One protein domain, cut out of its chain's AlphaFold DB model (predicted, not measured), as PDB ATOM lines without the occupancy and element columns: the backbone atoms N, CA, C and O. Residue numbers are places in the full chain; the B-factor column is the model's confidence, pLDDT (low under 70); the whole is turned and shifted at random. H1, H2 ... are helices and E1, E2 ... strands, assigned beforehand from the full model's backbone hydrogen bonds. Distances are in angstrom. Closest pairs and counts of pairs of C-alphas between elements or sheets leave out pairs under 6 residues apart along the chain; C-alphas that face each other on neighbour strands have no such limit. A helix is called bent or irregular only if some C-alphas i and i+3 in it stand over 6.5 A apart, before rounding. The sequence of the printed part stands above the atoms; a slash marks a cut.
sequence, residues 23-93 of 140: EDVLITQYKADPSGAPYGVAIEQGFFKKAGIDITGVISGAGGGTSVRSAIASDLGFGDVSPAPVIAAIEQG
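What this domain is: This is residues 23 to 93 of the 140 residues of the protein "ABC transporter substrate-binding protein" of Alphaproteobacteria bacterium (UniProt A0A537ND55). A small parallel two-strand sheet, E1 and E2, lies between two pairs of helices, H1 with H2 to one side and H3 with H4 to the other. Residues 79 to 80 pair parallel with E1. The 71 printed residues, mixed in class, run E1 H1 H2 E2 H3 H4; they are compact, radius of gyration of the C-alphas 12.4 A, spanning 37 by 25 by 15 A.

Where its parts are: E1, residues 23 to 27, begins with C-alpha 23 at (16.214, -3.844, -23.444). H1, 34 to 44, 15.8 A long, is irregular: C-alphas 35 and 38 are 7.1 A apart. H2 is 47 to 50, E2 54 to 59, H3 64 to 72; H4, 83 to 91, ends with C-alpha 91 at (40.326, 10.873, -25.258).

How they stand to each other: E1, H1 H2, E2 form a strand-helix-strand unit, parallel neighbours joined through helices, its crossover right-handed. N 25 and O 57, 3.1 A apart, are within hydrogen-bond range. H3 touches H4, closest C-alphas Gly 64 and Pro 85, 5.5 A. Every O i to N i+4 pair is within range in H3 and H4, 5 of 7 in H1.

The domain as a whole: The printed part has no cut; no printed residue is under 70 in pLDDT.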
ATOM      1  N   GLU A  23      15.126  -4.811 -23.420       84.62
ATOM      2  CA  GLU A  23      16.214  -3.844 -23.444       84.62
ATOM      3  C   GLU A  23      15.798  -2.584 -24.202       84.62
ATOM      4  O   GLU A  23      15.076  -2.624 -25.205       84.62
ATOM      5  N   ASP A  24      16.292  -1.443 -23.731       89.06
ATOM      6  CA  ASP A  24      16.192  -0.182 -24.447       89.06
ATOM      7  C   ASP A  24      17.506   0.093 -25.177       89.06
ATOM      8  O   ASP A  24      18.592  -0.003 -24.602       89.06
ATOM      9  N   VAL A  25      17.413   0.493 -26.446       90.50
ATOM     10  CA  VAL A  25      18.582   0.917 -27.224       90.50
ATOM     11  C   VAL A  25      18.639   2.435 -27.326       90.50
ATOM     12  O   VAL A  25      17.652   3.092 -27.665       90.50
ATOM     13  N   LEU A  26      19.810   3.020 -27.069       91.19
ATOM     14  CA  LEU A  26      20.025   4.443 -27.303       91.19
ATOM     15  C   LEU A  26      20.306   4.691 -28.784       91.19
ATOM     16  O   LEU A  26      21.340   4.262 -29.288       91.19
ATOM     17  N   ILE A  27      19.448   5.458 -29.452       91.06
ATOM     18  CA  ILE A  27      19.646   5.898 -30.834       91.06
ATOM     19  C   ILE A  27      19.422   7.405 -30.892       91.06
ATOM     20  O   ILE A  27      18.285   7.881 -30.863       91.06
ATOM     21  N   THR A  28      20.510   8.174 -30.981       87.31
ATOM     22  CA  THR A  28      20.486   9.632 -30.760       87.31
ATOM     23  C   THR A  28      19.427  10.350 -31.599       87.31
ATOM     24  O   THR A  28      18.678  11.158 -31.056       87.31
ATOM     25  N   GLN A  29      19.320  10.007 -32.884       85.31
ATOM     26  CA  GLN A  29      18.442  10.678 -33.847       85.31
ATOM     27  C   GLN A  29      17.148   9.910 -34.138       85.31
ATOM     28  O   GLN A  29      16.479  10.162 -35.146       85.31
ATOM     29  N   TYR A  30      16.759   8.965 -33.276       89.00
ATOM     30  CA  TYR A  30      15.551   8.181 -33.506       89.00
ATOM     31  C   TYR A  30      14.318   9.080 -33.623       89.00
ATOM     32  O   TYR A  30      14.027   9.867 -32.721       89.00
ATOM     33  N   LYS A  31      13.615   8.959 -34.759       87.19
ATOM     34  CA  LYS A  31      12.468   9.789 -35.183       87.19
ATOM     35  C   LYS A  31      12.756  11.292 -35.348       87.19
ATOM     36  O   LYS A  31      11.834  12.028 -35.689       87.19
ATOM     37  N   ALA A  32      13.993  11.744 -35.146       83.00
ATOM     38  CA  ALA A  32      14.395  13.133 -35.356       83.00
ATOM     39  C   ALA A  32      14.803  13.394 -36.815       83.00
ATOM     40  O   ALA A  32      14.491  14.447 -37.365       83.00
ATOM     41  N   ASP A  33      15.469  12.426 -37.448       82.06
ATOM     42  CA  ASP A  33      15.861  12.480 -38.855       82.06
ATOM     43  C   ASP A  33      15.877  11.059 -39.482       82.06
ATOM     44  O   ASP A  33      15.651  10.063 -38.780       82.06
ATOM     45  N   PRO A  34      16.104  10.925 -40.806       85.25
ATOM     46  CA  PRO A  34      16.088   9.626 -41.481       85.25
ATOM     47  C   PRO A  34      17.151   8.616 -41.017       85.25
ATOM     48  O   PRO A  34      16.994   7.427 -41.298       85.25
ATOM     49  N   SER A  35      18.209   9.030 -40.309       82.75
ATOM     50  CA  SER A  35      19.273   8.119 -39.853       82.75
ATOM     51  C   SER A  35      18.776   7.075 -38.846       82.75
ATOM     52  O   SER A  35      19.332   5.983 -38.765       82.75
ATOM     53  N   GLY A  36      17.679   7.357 -38.131       88.00
ATOM     54  CA  GLY A  36      17.042   6.407 -37.215       88.00
ATOM     55  C   GLY A  36      16.190   5.326 -37.898       88.00
ATOM     56  O   GLY A  36      15.789   4.360 -37.245       88.00
ATOM     57  N   ALA A  37      15.889   5.469 -39.194       90.12
ATOM     58  CA  ALA A  37      14.966   4.583 -39.905       90.12
ATOM     59  C   ALA A  37      15.410   3.105 -39.943       90.12
ATOM     60  O   ALA A  37      14.560   2.249 -39.688       90.12
ATOM     61  N   PRO A  38      16.696   2.760 -40.180       90.94
ATOM     62  CA  PRO A  38      17.137   1.364 -40.180       90.94
ATOM     63  C   PRO A  38      16.861   0.645 -38.854       90.94
ATOM     64  O   PRO A  38      16.462  -0.518 -38.865       90.94
ATOM     65  N   TYR A  39      16.995   1.340 -37.720       92.06
ATOM     66  CA  TYR A  39      16.688   0.784 -36.400       92.06
ATOM     67  C   TYR A  39      15.193   0.521 -36.230       92.06
ATOM     68  O   TYR A  39      14.807  -0.550 -35.771       92.06
ATOM     69  N   GLY A  40      14.343   1.462 -36.660       92.00
ATOM     70  CA  GLY A  40      12.890   1.277 -36.650       92.00
ATOM     71  C   GLY A  40      12.456   0.063 -37.471       92.00
ATOM     72  O   GLY A  40      11.717  -0.780 -36.970       92.00
ATOM     73  N   VAL A  41      12.995  -0.076 -38.687       93.75
ATOM     74  CA  VAL A  41      12.737  -1.241 -39.549       93.75
ATOM     75  C   VAL A  41      13.238  -2.530 -38.896       93.75
ATOM     76  O   VAL A  41      12.526  -3.528 -38.901       93.75
ATOM     77  N   ALA A  42      14.434  -2.535 -38.302       93.75
ATOM     78  CA  ALA A  42      14.984  -3.722 -37.647       93.75
ATOM     79  C   ALA A  42      14.162  -4.176 -36.427       93.75
ATOM     80  O   ALA A  42      14.021  -5.381 -36.204       93.75
ATOM     81  N   ILE A  43      13.594  -3.233 -35.669       92.44
ATOM     82  CA  ILE A  43      12.670  -3.513 -34.562       92.44
ATOM     83  C   ILE A  43      11.363  -4.101 -35.104       92.44
ATOM     84  O   ILE A  43      10.955  -5.178 -34.674       92.44
ATOM     85  N   GLU A  44      10.741  -3.449 -36.091       93.50
ATOM     86  CA  GLU A  44       9.462  -3.881 -36.675       93.50
ATOM     87  C   GLU A  44       9.561  -5.262 -37.345       93.50
ATOM     88  O   GLU A  44       8.695  -6.116 -37.168       93.50
ATOM     89  N   GLN A  45      10.656  -5.521 -38.064       95.88
ATOM     90  CA  GLN A  45      10.920  -6.796 -38.747       95.88
ATOM     91  C   GLN A  45      11.463  -7.892 -37.806       95.88
ATOM     92  O   GLN A  45      11.744  -9.020 -38.243       95.88
ATOM     93  N   GLY A  46      11.642  -7.576 -36.518       94.06
ATOM     94  CA  GLY A  46      12.105  -8.504 -35.491       94.06
ATOM     95  C   GLY A  46      13.537  -9.005 -35.696       94.06
ATOM     96  O   GLY A  46      13.848 -10.129 -35.303       94.06
ATOM     97  N   PHE A  47      14.416  -8.224 -36.329       95.19
ATOM     98  CA  PHE A  47      15.811  -8.620 -36.556       95.19
ATOM     99  C   PHE A  47      16.597  -8.741 -35.250       95.19
ATOM    100  O   PHE A  47      17.321  -9.719 -35.082       95.19
ATOM    101  N   PHE A  48      16.385  -7.826 -34.298       92.44
ATOM    102  CA  PHE A  48      16.971  -7.939 -32.958       92.44
ATOM    103  C   PHE A  48      16.481  -9.201 -32.237       92.44
ATOM    104  O   PHE A  48      17.295  -9.984 -31.753       92.44
ATOM    105  N   LYS A  49      15.170  -9.486 -32.296       92.00
ATOM    106  CA  LYS A  49      14.580 -10.697 -31.698       92.00
ATOM    107  C   LYS A  49      15.170 -11.980 -32.274       92.00
ATOM    108  O   LYS A  49      15.472 -12.908 -31.531       92.00
ATOM    109  N   LYS A  50      15.383 -12.032 -33.593       92.62
ATOM    110  CA  LYS A  50      16.051 -13.162 -34.267       92.62
ATOM    111  C   LYS A  50      17.507 -13.335 -33.824       92.62
ATOM    112  O   LYS A  50      18.005 -14.454 -33.856       92.62
ATOM    113  N   ALA A  51      18.164 -12.255 -33.408       90.75
ATOM    114  CA  ALA A  51      19.500 -12.276 -32.819       90.75
ATOM    115  C   ALA A  51      19.498 -12.552 -31.299       90.75
ATOM    116  O   ALA A  51      20.563 -12.565 -30.691       90.75
ATOM    117  N   GLY A  52      18.330 -12.792 -30.688       90.25
ATOM    118  CA  GLY A  52      18.191 -13.074 -29.257       90.25
ATOM    119  C   GLY A  52      18.097 -11.837 -28.359       90.25
ATOM    120  O   GLY A  52      18.159 -11.987 -27.144       90.25
ATOM    121  N   ILE A  53      17.935 -10.642 -28.935       90.00
ATOM    122  CA  ILE A  53      17.842  -9.367 -28.211       90.00
ATOM    123  C   ILE A  53      16.406  -8.841 -28.318       90.00
ATOM    124  O   ILE A  53      15.898  -8.641 -29.426       90.00
ATOM    125  N   ASP A  54      15.733  -8.604 -27.192       90.81
ATOM    126  CA  ASP A  54      14.375  -8.046 -27.190       90.81
ATOM    127  C   ASP A  54      14.404  -6.538 -26.953       90.81
ATOM    128  O   ASP A  54      14.300  -6.062 -25.828       90.81
ATOM    129  N   ILE A  55      14.544  -5.776 -28.039       91.50
ATOM    130  CA  ILE A  55      14.462  -4.316 -27.975       91.50
ATOM    131  C   ILE A  55      13.002  -3.890 -27.789       91.50
ATOM    132  O   ILE A  55      12.199  -3.980 -28.724       91.50
ATOM    133  N   THR A  56      12.668  -3.394 -26.600       85.81
ATOM    134  CA  THR A  56      11.313  -2.939 -26.242       85.81
ATOM    135  C   THR A  56      11.129  -1.433 -26.330       85.81
ATOM    136  O   THR A  56       9.996  -0.958 -26.441       85.81
ATOM    137  N   GLY A  57      12.227  -0.681 -26.339       87.25
ATOM    138  CA  GLY A  57      12.207   0.769 -26.425       87.25
ATOM    139  C   GLY A  57      13.424   1.333 -27.143       87.25
ATOM    140  O   GLY A  57      14.462   0.690 -27.305       87.25
ATOM    141  N   VAL A  58      13.267   2.568 -27.614       90.88
ATOM    142  CA  VAL A  58      14.360   3.349 -28.189       90.88
ATOM    143  C   VAL A  58      14.444   4.667 -27.447       90.88
ATOM    144  O   VAL A  58      13.487   5.445 -27.433       90.88
ATOM    145  N   ILE A  59      15.602   4.919 -26.854       88.50
ATOM    146  CA  ILE A  59      15.903   6.166 -26.166       88.50
ATOM    147  C   ILE A  59      16.511   7.119 -27.195       88.50
ATOM    148  O   ILE A  59      17.574   6.848 -27.757       88.50
ATOM    149  N   SER A  60      15.842   8.243 -27.447       86.88
ATOM    150  CA  SER A  60      16.402   9.325 -28.262       86.88
ATOM    151  C   SER A  60      17.437  10.123 -27.465       86.88
ATOM    152  O   SER A  60      17.362  10.245 -26.241       86.88
ATOM    153  N   GLY A  61      18.421  10.688 -28.160       78.12
ATOM    154  CA  GLY A  61      19.526  11.395 -27.524       78.12
ATOM    155  C   GLY A  61      19.136  12.779 -27.000       78.12
ATOM    156  O   GLY A  61      18.371  13.507 -27.624       78.12
ATOM    157  N   ALA A  62      19.737  13.180 -25.878       75.06
ATOM    158  CA  ALA A  62      19.524  14.484 -25.235       75.06
ATOM    159  C   ALA A  62      20.689  15.476 -25.475       75.06
ATOM    160  O   ALA A  62      20.924  16.385 -24.679       75.06
ATOM    161  N   GLY A  63      21.455  15.280 -26.555       74.06
ATOM    162  CA  GLY A  63      22.660  16.047 -26.905       74.06
ATOM    163  C   GLY A  63      23.952  15.234 -26.751       74.06
ATOM    164  O   GLY A  63      24.016  14.321 -25.936       74.06
ATOM    165  N   GLY A  64      24.997  15.574 -27.518       80.19
ATOM    166  CA  GLY A  64      26.154  14.695 -27.770       80.19
ATOM    167  C   GLY A  64      26.781  14.047 -26.531       80.19
ATOM    168  O   GLY A  64      26.834  12.826 -26.431       80.19
ATOM    169  N   GLY A  65      27.212  14.848 -25.552       83.56
ATOM    170  CA  GLY A  65      27.827  14.307 -24.332       83.56
ATOM    171  C   GLY A  65      26.844  13.583 -23.405       83.56
ATOM    172  O   GLY A  65      27.244  12.670 -22.689       83.56
ATOM    173  N   THR A  66      25.570  13.982 -23.397       86.88
ATOM    174  CA  THR A  66      24.537  13.292 -22.611       86.88
ATOM    175  C   THR A  66      24.232  11.932 -23.218       86.88
ATOM    176  O   THR A  66      24.233  10.952 -22.486       86.88
ATOM    177  N   SER A  67      24.086  11.853 -24.543       88.06
ATOM    178  CA  SER A  67      23.895  10.590 -25.251       88.06
ATOM    179  C   SER A  67      25.052   9.618 -24.996       88.06
ATOM    180  O   SER A  67      24.800   8.464 -24.689       88.06
ATOM    181  N   VAL A  68      26.313  10.073 -25.025       90.00
ATOM    182  CA  VAL A  68      27.458   9.194 -24.708       90.00
ATOM    183  C   VAL A  68      27.355   8.615 -23.293       90.00
ATOM    184  O   VAL A  68      27.477   7.407 -23.127       90.00
ATOM    185  N   ARG A  69      27.054   9.436 -22.279       88.25
ATOM    186  CA  ARG A  69      26.873   8.935 -20.903       88.25
ATOM    187  C   ARG A  69      25.696   7.968 -20.785       88.25
ATOM    188  O   ARG A  69      25.806   6.978 -20.073       88.25
ATOM    189  N   SER A  70      24.595   8.236 -21.484       87.56
ATOM    190  CA  SER A  70      23.443   7.332 -21.529       87.56
ATOM    191  C   SER A  70      23.772   5.998 -22.201       87.56
ATOM    192  O   SER A  70      23.255   4.982 -21.762       87.56
ATOM    193  N   ALA A  71      24.638   5.983 -23.221       88.62
ATOM    194  CA  ALA A  71      25.085   4.751 -23.873       88.62
ATOM    195  C   ALA A  71      25.968   3.905 -22.946       88.62
ATOM    196  O   ALA A  71      25.811   2.695 -22.897       88.62
ATOM    197  N   ILE A  72      26.875   4.543 -22.198       88.94
ATOM    198  CA  ILE A  72      27.749   3.861 -21.227       88.94
ATOM    199  C   ILE A  72      26.931   3.267 -20.074       88.94
ATOM    200  O   ILE A  72      27.249   2.193 -19.579       88.94
ATOM    201  N   ALA A  73      25.889   3.976 -19.639       86.12
ATOM    202  CA  ALA A  73      25.029   3.547 -18.544       86.12
ATOM    203  C   ALA A  73      23.926   2.558 -18.966       86.12
ATOM    204  O   ALA A  73      23.146   2.156 -18.106       86.12
ATOM    205  N   SER A  74      23.804   2.217 -20.256       84.88
ATOM    206  CA  SER A  74      22.773   1.284 -20.719       84.88
ATOM    207  C   SER A  74      23.174  -0.159 -20.422       84.88
ATOM    208  O   SER A  74      24.334  -0.535 -20.586       84.88
ATOM    209  N   ASP A  75      22.201  -0.987 -20.041       82.75
ATOM    210  CA  ASP A  75      22.438  -2.417 -19.791       82.75
ATOM    211  C   ASP A  75      22.901  -3.154 -21.059       82.75
ATOM    212  O   ASP A  75      23.714  -4.074 -20.990       82.75
ATOM    213  N   LEU A  76      22.440  -2.698 -22.229       86.19
ATOM    214  CA  LEU A  76      22.841  -3.221 -23.536       86.19
ATOM    215  C   LEU A  76      24.321  -2.907 -23.862       86.19
ATOM    216  O   LEU A  76      24.921  -3.564 -24.713       86.19
ATOM    217  N   GLY A  77      24.922  -1.886 -23.233       86.94
ATOM    218  CA  GLY A  77      26.304  -1.459 -23.494       86.94
ATOM    219  C   GLY A  77      26.548  -0.967 -24.929       86.94
ATOM    220  O   GLY A  77      27.689  -0.887 -25.386       86.94
ATOM    221  N   PHE A  78      25.476  -0.661 -25.663       89.38
ATOM    222  CA  PHE A  78      25.494  -0.200 -27.048       89.38
ATOM    223  C   PHE A  78      24.611   1.039 -27.210       89.38
ATOM    224  O   PHE A  78      23.555   1.174 -26.587       89.38
ATOM    225  N   GLY A  79      25.033   1.932 -28.103       90.62
ATOM    226  CA  GLY A  79      24.232   3.069 -28.528       90.62
ATOM    227  C   GLY A  79      24.754   3.714 -29.807       90.62
ATOM    228  O   GLY A  79      25.959   3.735 -30.063       90.62
ATOM    229  N   ASP A  80      23.835   4.272 -30.591       91.12
ATOM    230  CA  ASP A  80      24.135   5.128 -31.736       91.12
ATOM    231  C   ASP A  80      24.221   6.590 -31.278       91.12
ATOM    232  O   ASP A  80      23.263   7.194 -30.771       91.12
ATOM    233  N   VAL A  81      25.417   7.149 -31.430       88.75
ATOM    234  CA  VAL A  81      25.823   8.457 -30.925       88.75
ATOM    235  C   VAL A  81      26.717   9.160 -31.940       88.75
ATOM    236  O   VAL A  81      27.440   8.529 -32.711       88.75
ATOM    237  N   SER A  82      26.691  10.496 -31.936       82.75
ATOM    238  CA  SER A  82      27.518  11.289 -32.847       82.75
ATOM    239  C   SER A  82      29.020  10.996 -32.644       82.75
ATOM    240  O   SER A  82      29.462  10.888 -31.500       82.75
ATOM    241  N   PRO A  83      29.848  10.947 -33.708       84.94
ATOM    242  CA  PRO A  83      31.265  10.581 -33.586       84.94
ATOM    243  C   PRO A  83      32.095  11.521 -32.702       84.94
ATOM    244  O   PRO A  83      32.913  11.068 -31.906       84.94
ATOM    245  N   ALA A  84      31.886  12.835 -32.815       85.50
ATOM    246  CA  ALA A  84      32.697  13.827 -32.110       85.50
ATOM    247  C   ALA A  84      32.653  13.700 -30.568       85.50
ATOM    248  O   ALA A  84      33.722  13.664 -29.955       85.50
ATOM    249  N   PRO A  85      31.480  13.594 -29.904       87.06
ATOM    250  CA  PRO A  85      31.432  13.374 -28.458       87.06
ATOM    251  C   PRO A  85      31.972  11.999 -28.032       87.06
ATOM    252  O   PRO A  85      32.536  11.914 -26.945       87.06
ATOM    253  N   VAL A  86      31.855  10.951 -28.862       91.25
ATOM    254  CA  VAL A  86      32.453   9.633 -28.568       91.25
ATOM    255  C   VAL A  86      33.972   9.711 -28.567       91.25
ATOM    256  O   VAL A  86      34.606   9.266 -27.618       91.25
ATOM    257  N   ILE A  87      34.557  10.322 -29.600       91.31
ATOM    258  CA  ILE A  87      36.009  10.517 -29.693       91.31
ATOM    259  C   ILE A  87      36.505  11.325 -28.492       91.31
ATOM    260  O   ILE A  87      37.471  10.932 -27.847       91.31
ATOM    261  N   ALA A  88      35.806  12.405 -28.133       90.19
ATOM    262  CA  ALA A  88      36.166  13.207 -26.968       90.19
ATOM    263  C   ALA A  88      36.107  12.413 -25.648       90.19
ATOM    264  O   ALA A  88      36.931  12.660 -24.772       90.19
ATOM    265  N   ALA A  89      35.160  11.483 -25.497       91.50
ATOM    266  CA  ALA A  89      35.060  10.614 -24.325       91.50
ATOM    267  C   ALA A  89      36.185   9.563 -24.282       91.50
ATOM    268  O   ALA A  89      36.797   9.368 -23.234       91.50
ATOM    269  N   ILE A  90      36.535   8.969 -25.428       94.62
ATOM    270  CA  ILE A  90      37.693   8.065 -25.554       94.62
ATOM    271  C   ILE A  90      38.987   8.798 -25.166       94.62
ATOM    272  O   ILE A  90      39.783   8.289 -24.383       94.62
ATOM    273  N   GLU A  91      39.183  10.030 -25.645       94.00
ATOM    274  CA  GLU A  91      40.326  10.873 -25.258       94.00
ATOM    275  C   GLU A  91      40.340  11.231 -23.761       94.00
ATOM    276  O   GLU A  91      41.392  11.562 -23.216       94.00
ATOM    277  N   GLN A  92      39.181  11.195 -23.097       93.69
ATOM    278  CA  GLN A  92      39.039  11.410 -21.655       93.69
ATOM    279  C   GLN A  92      39.262  10.135 -20.828       93.69
ATOM    280  O   GLN A  92      39.252  10.215 -19.602       93.69
ATOM    281  N   GLY A  93      39.522   8.995 -21.476       94.44
ATOM    282  CA  GLY A  93      39.832   7.726 -20.820       94.44
ATOM    283  C   GLY A  93      38.632   6.807 -20.597       94.44
ATOM    284  O   GLY A  93      38.780   5.809 -19.896       94.44
TER     285      GLY A  93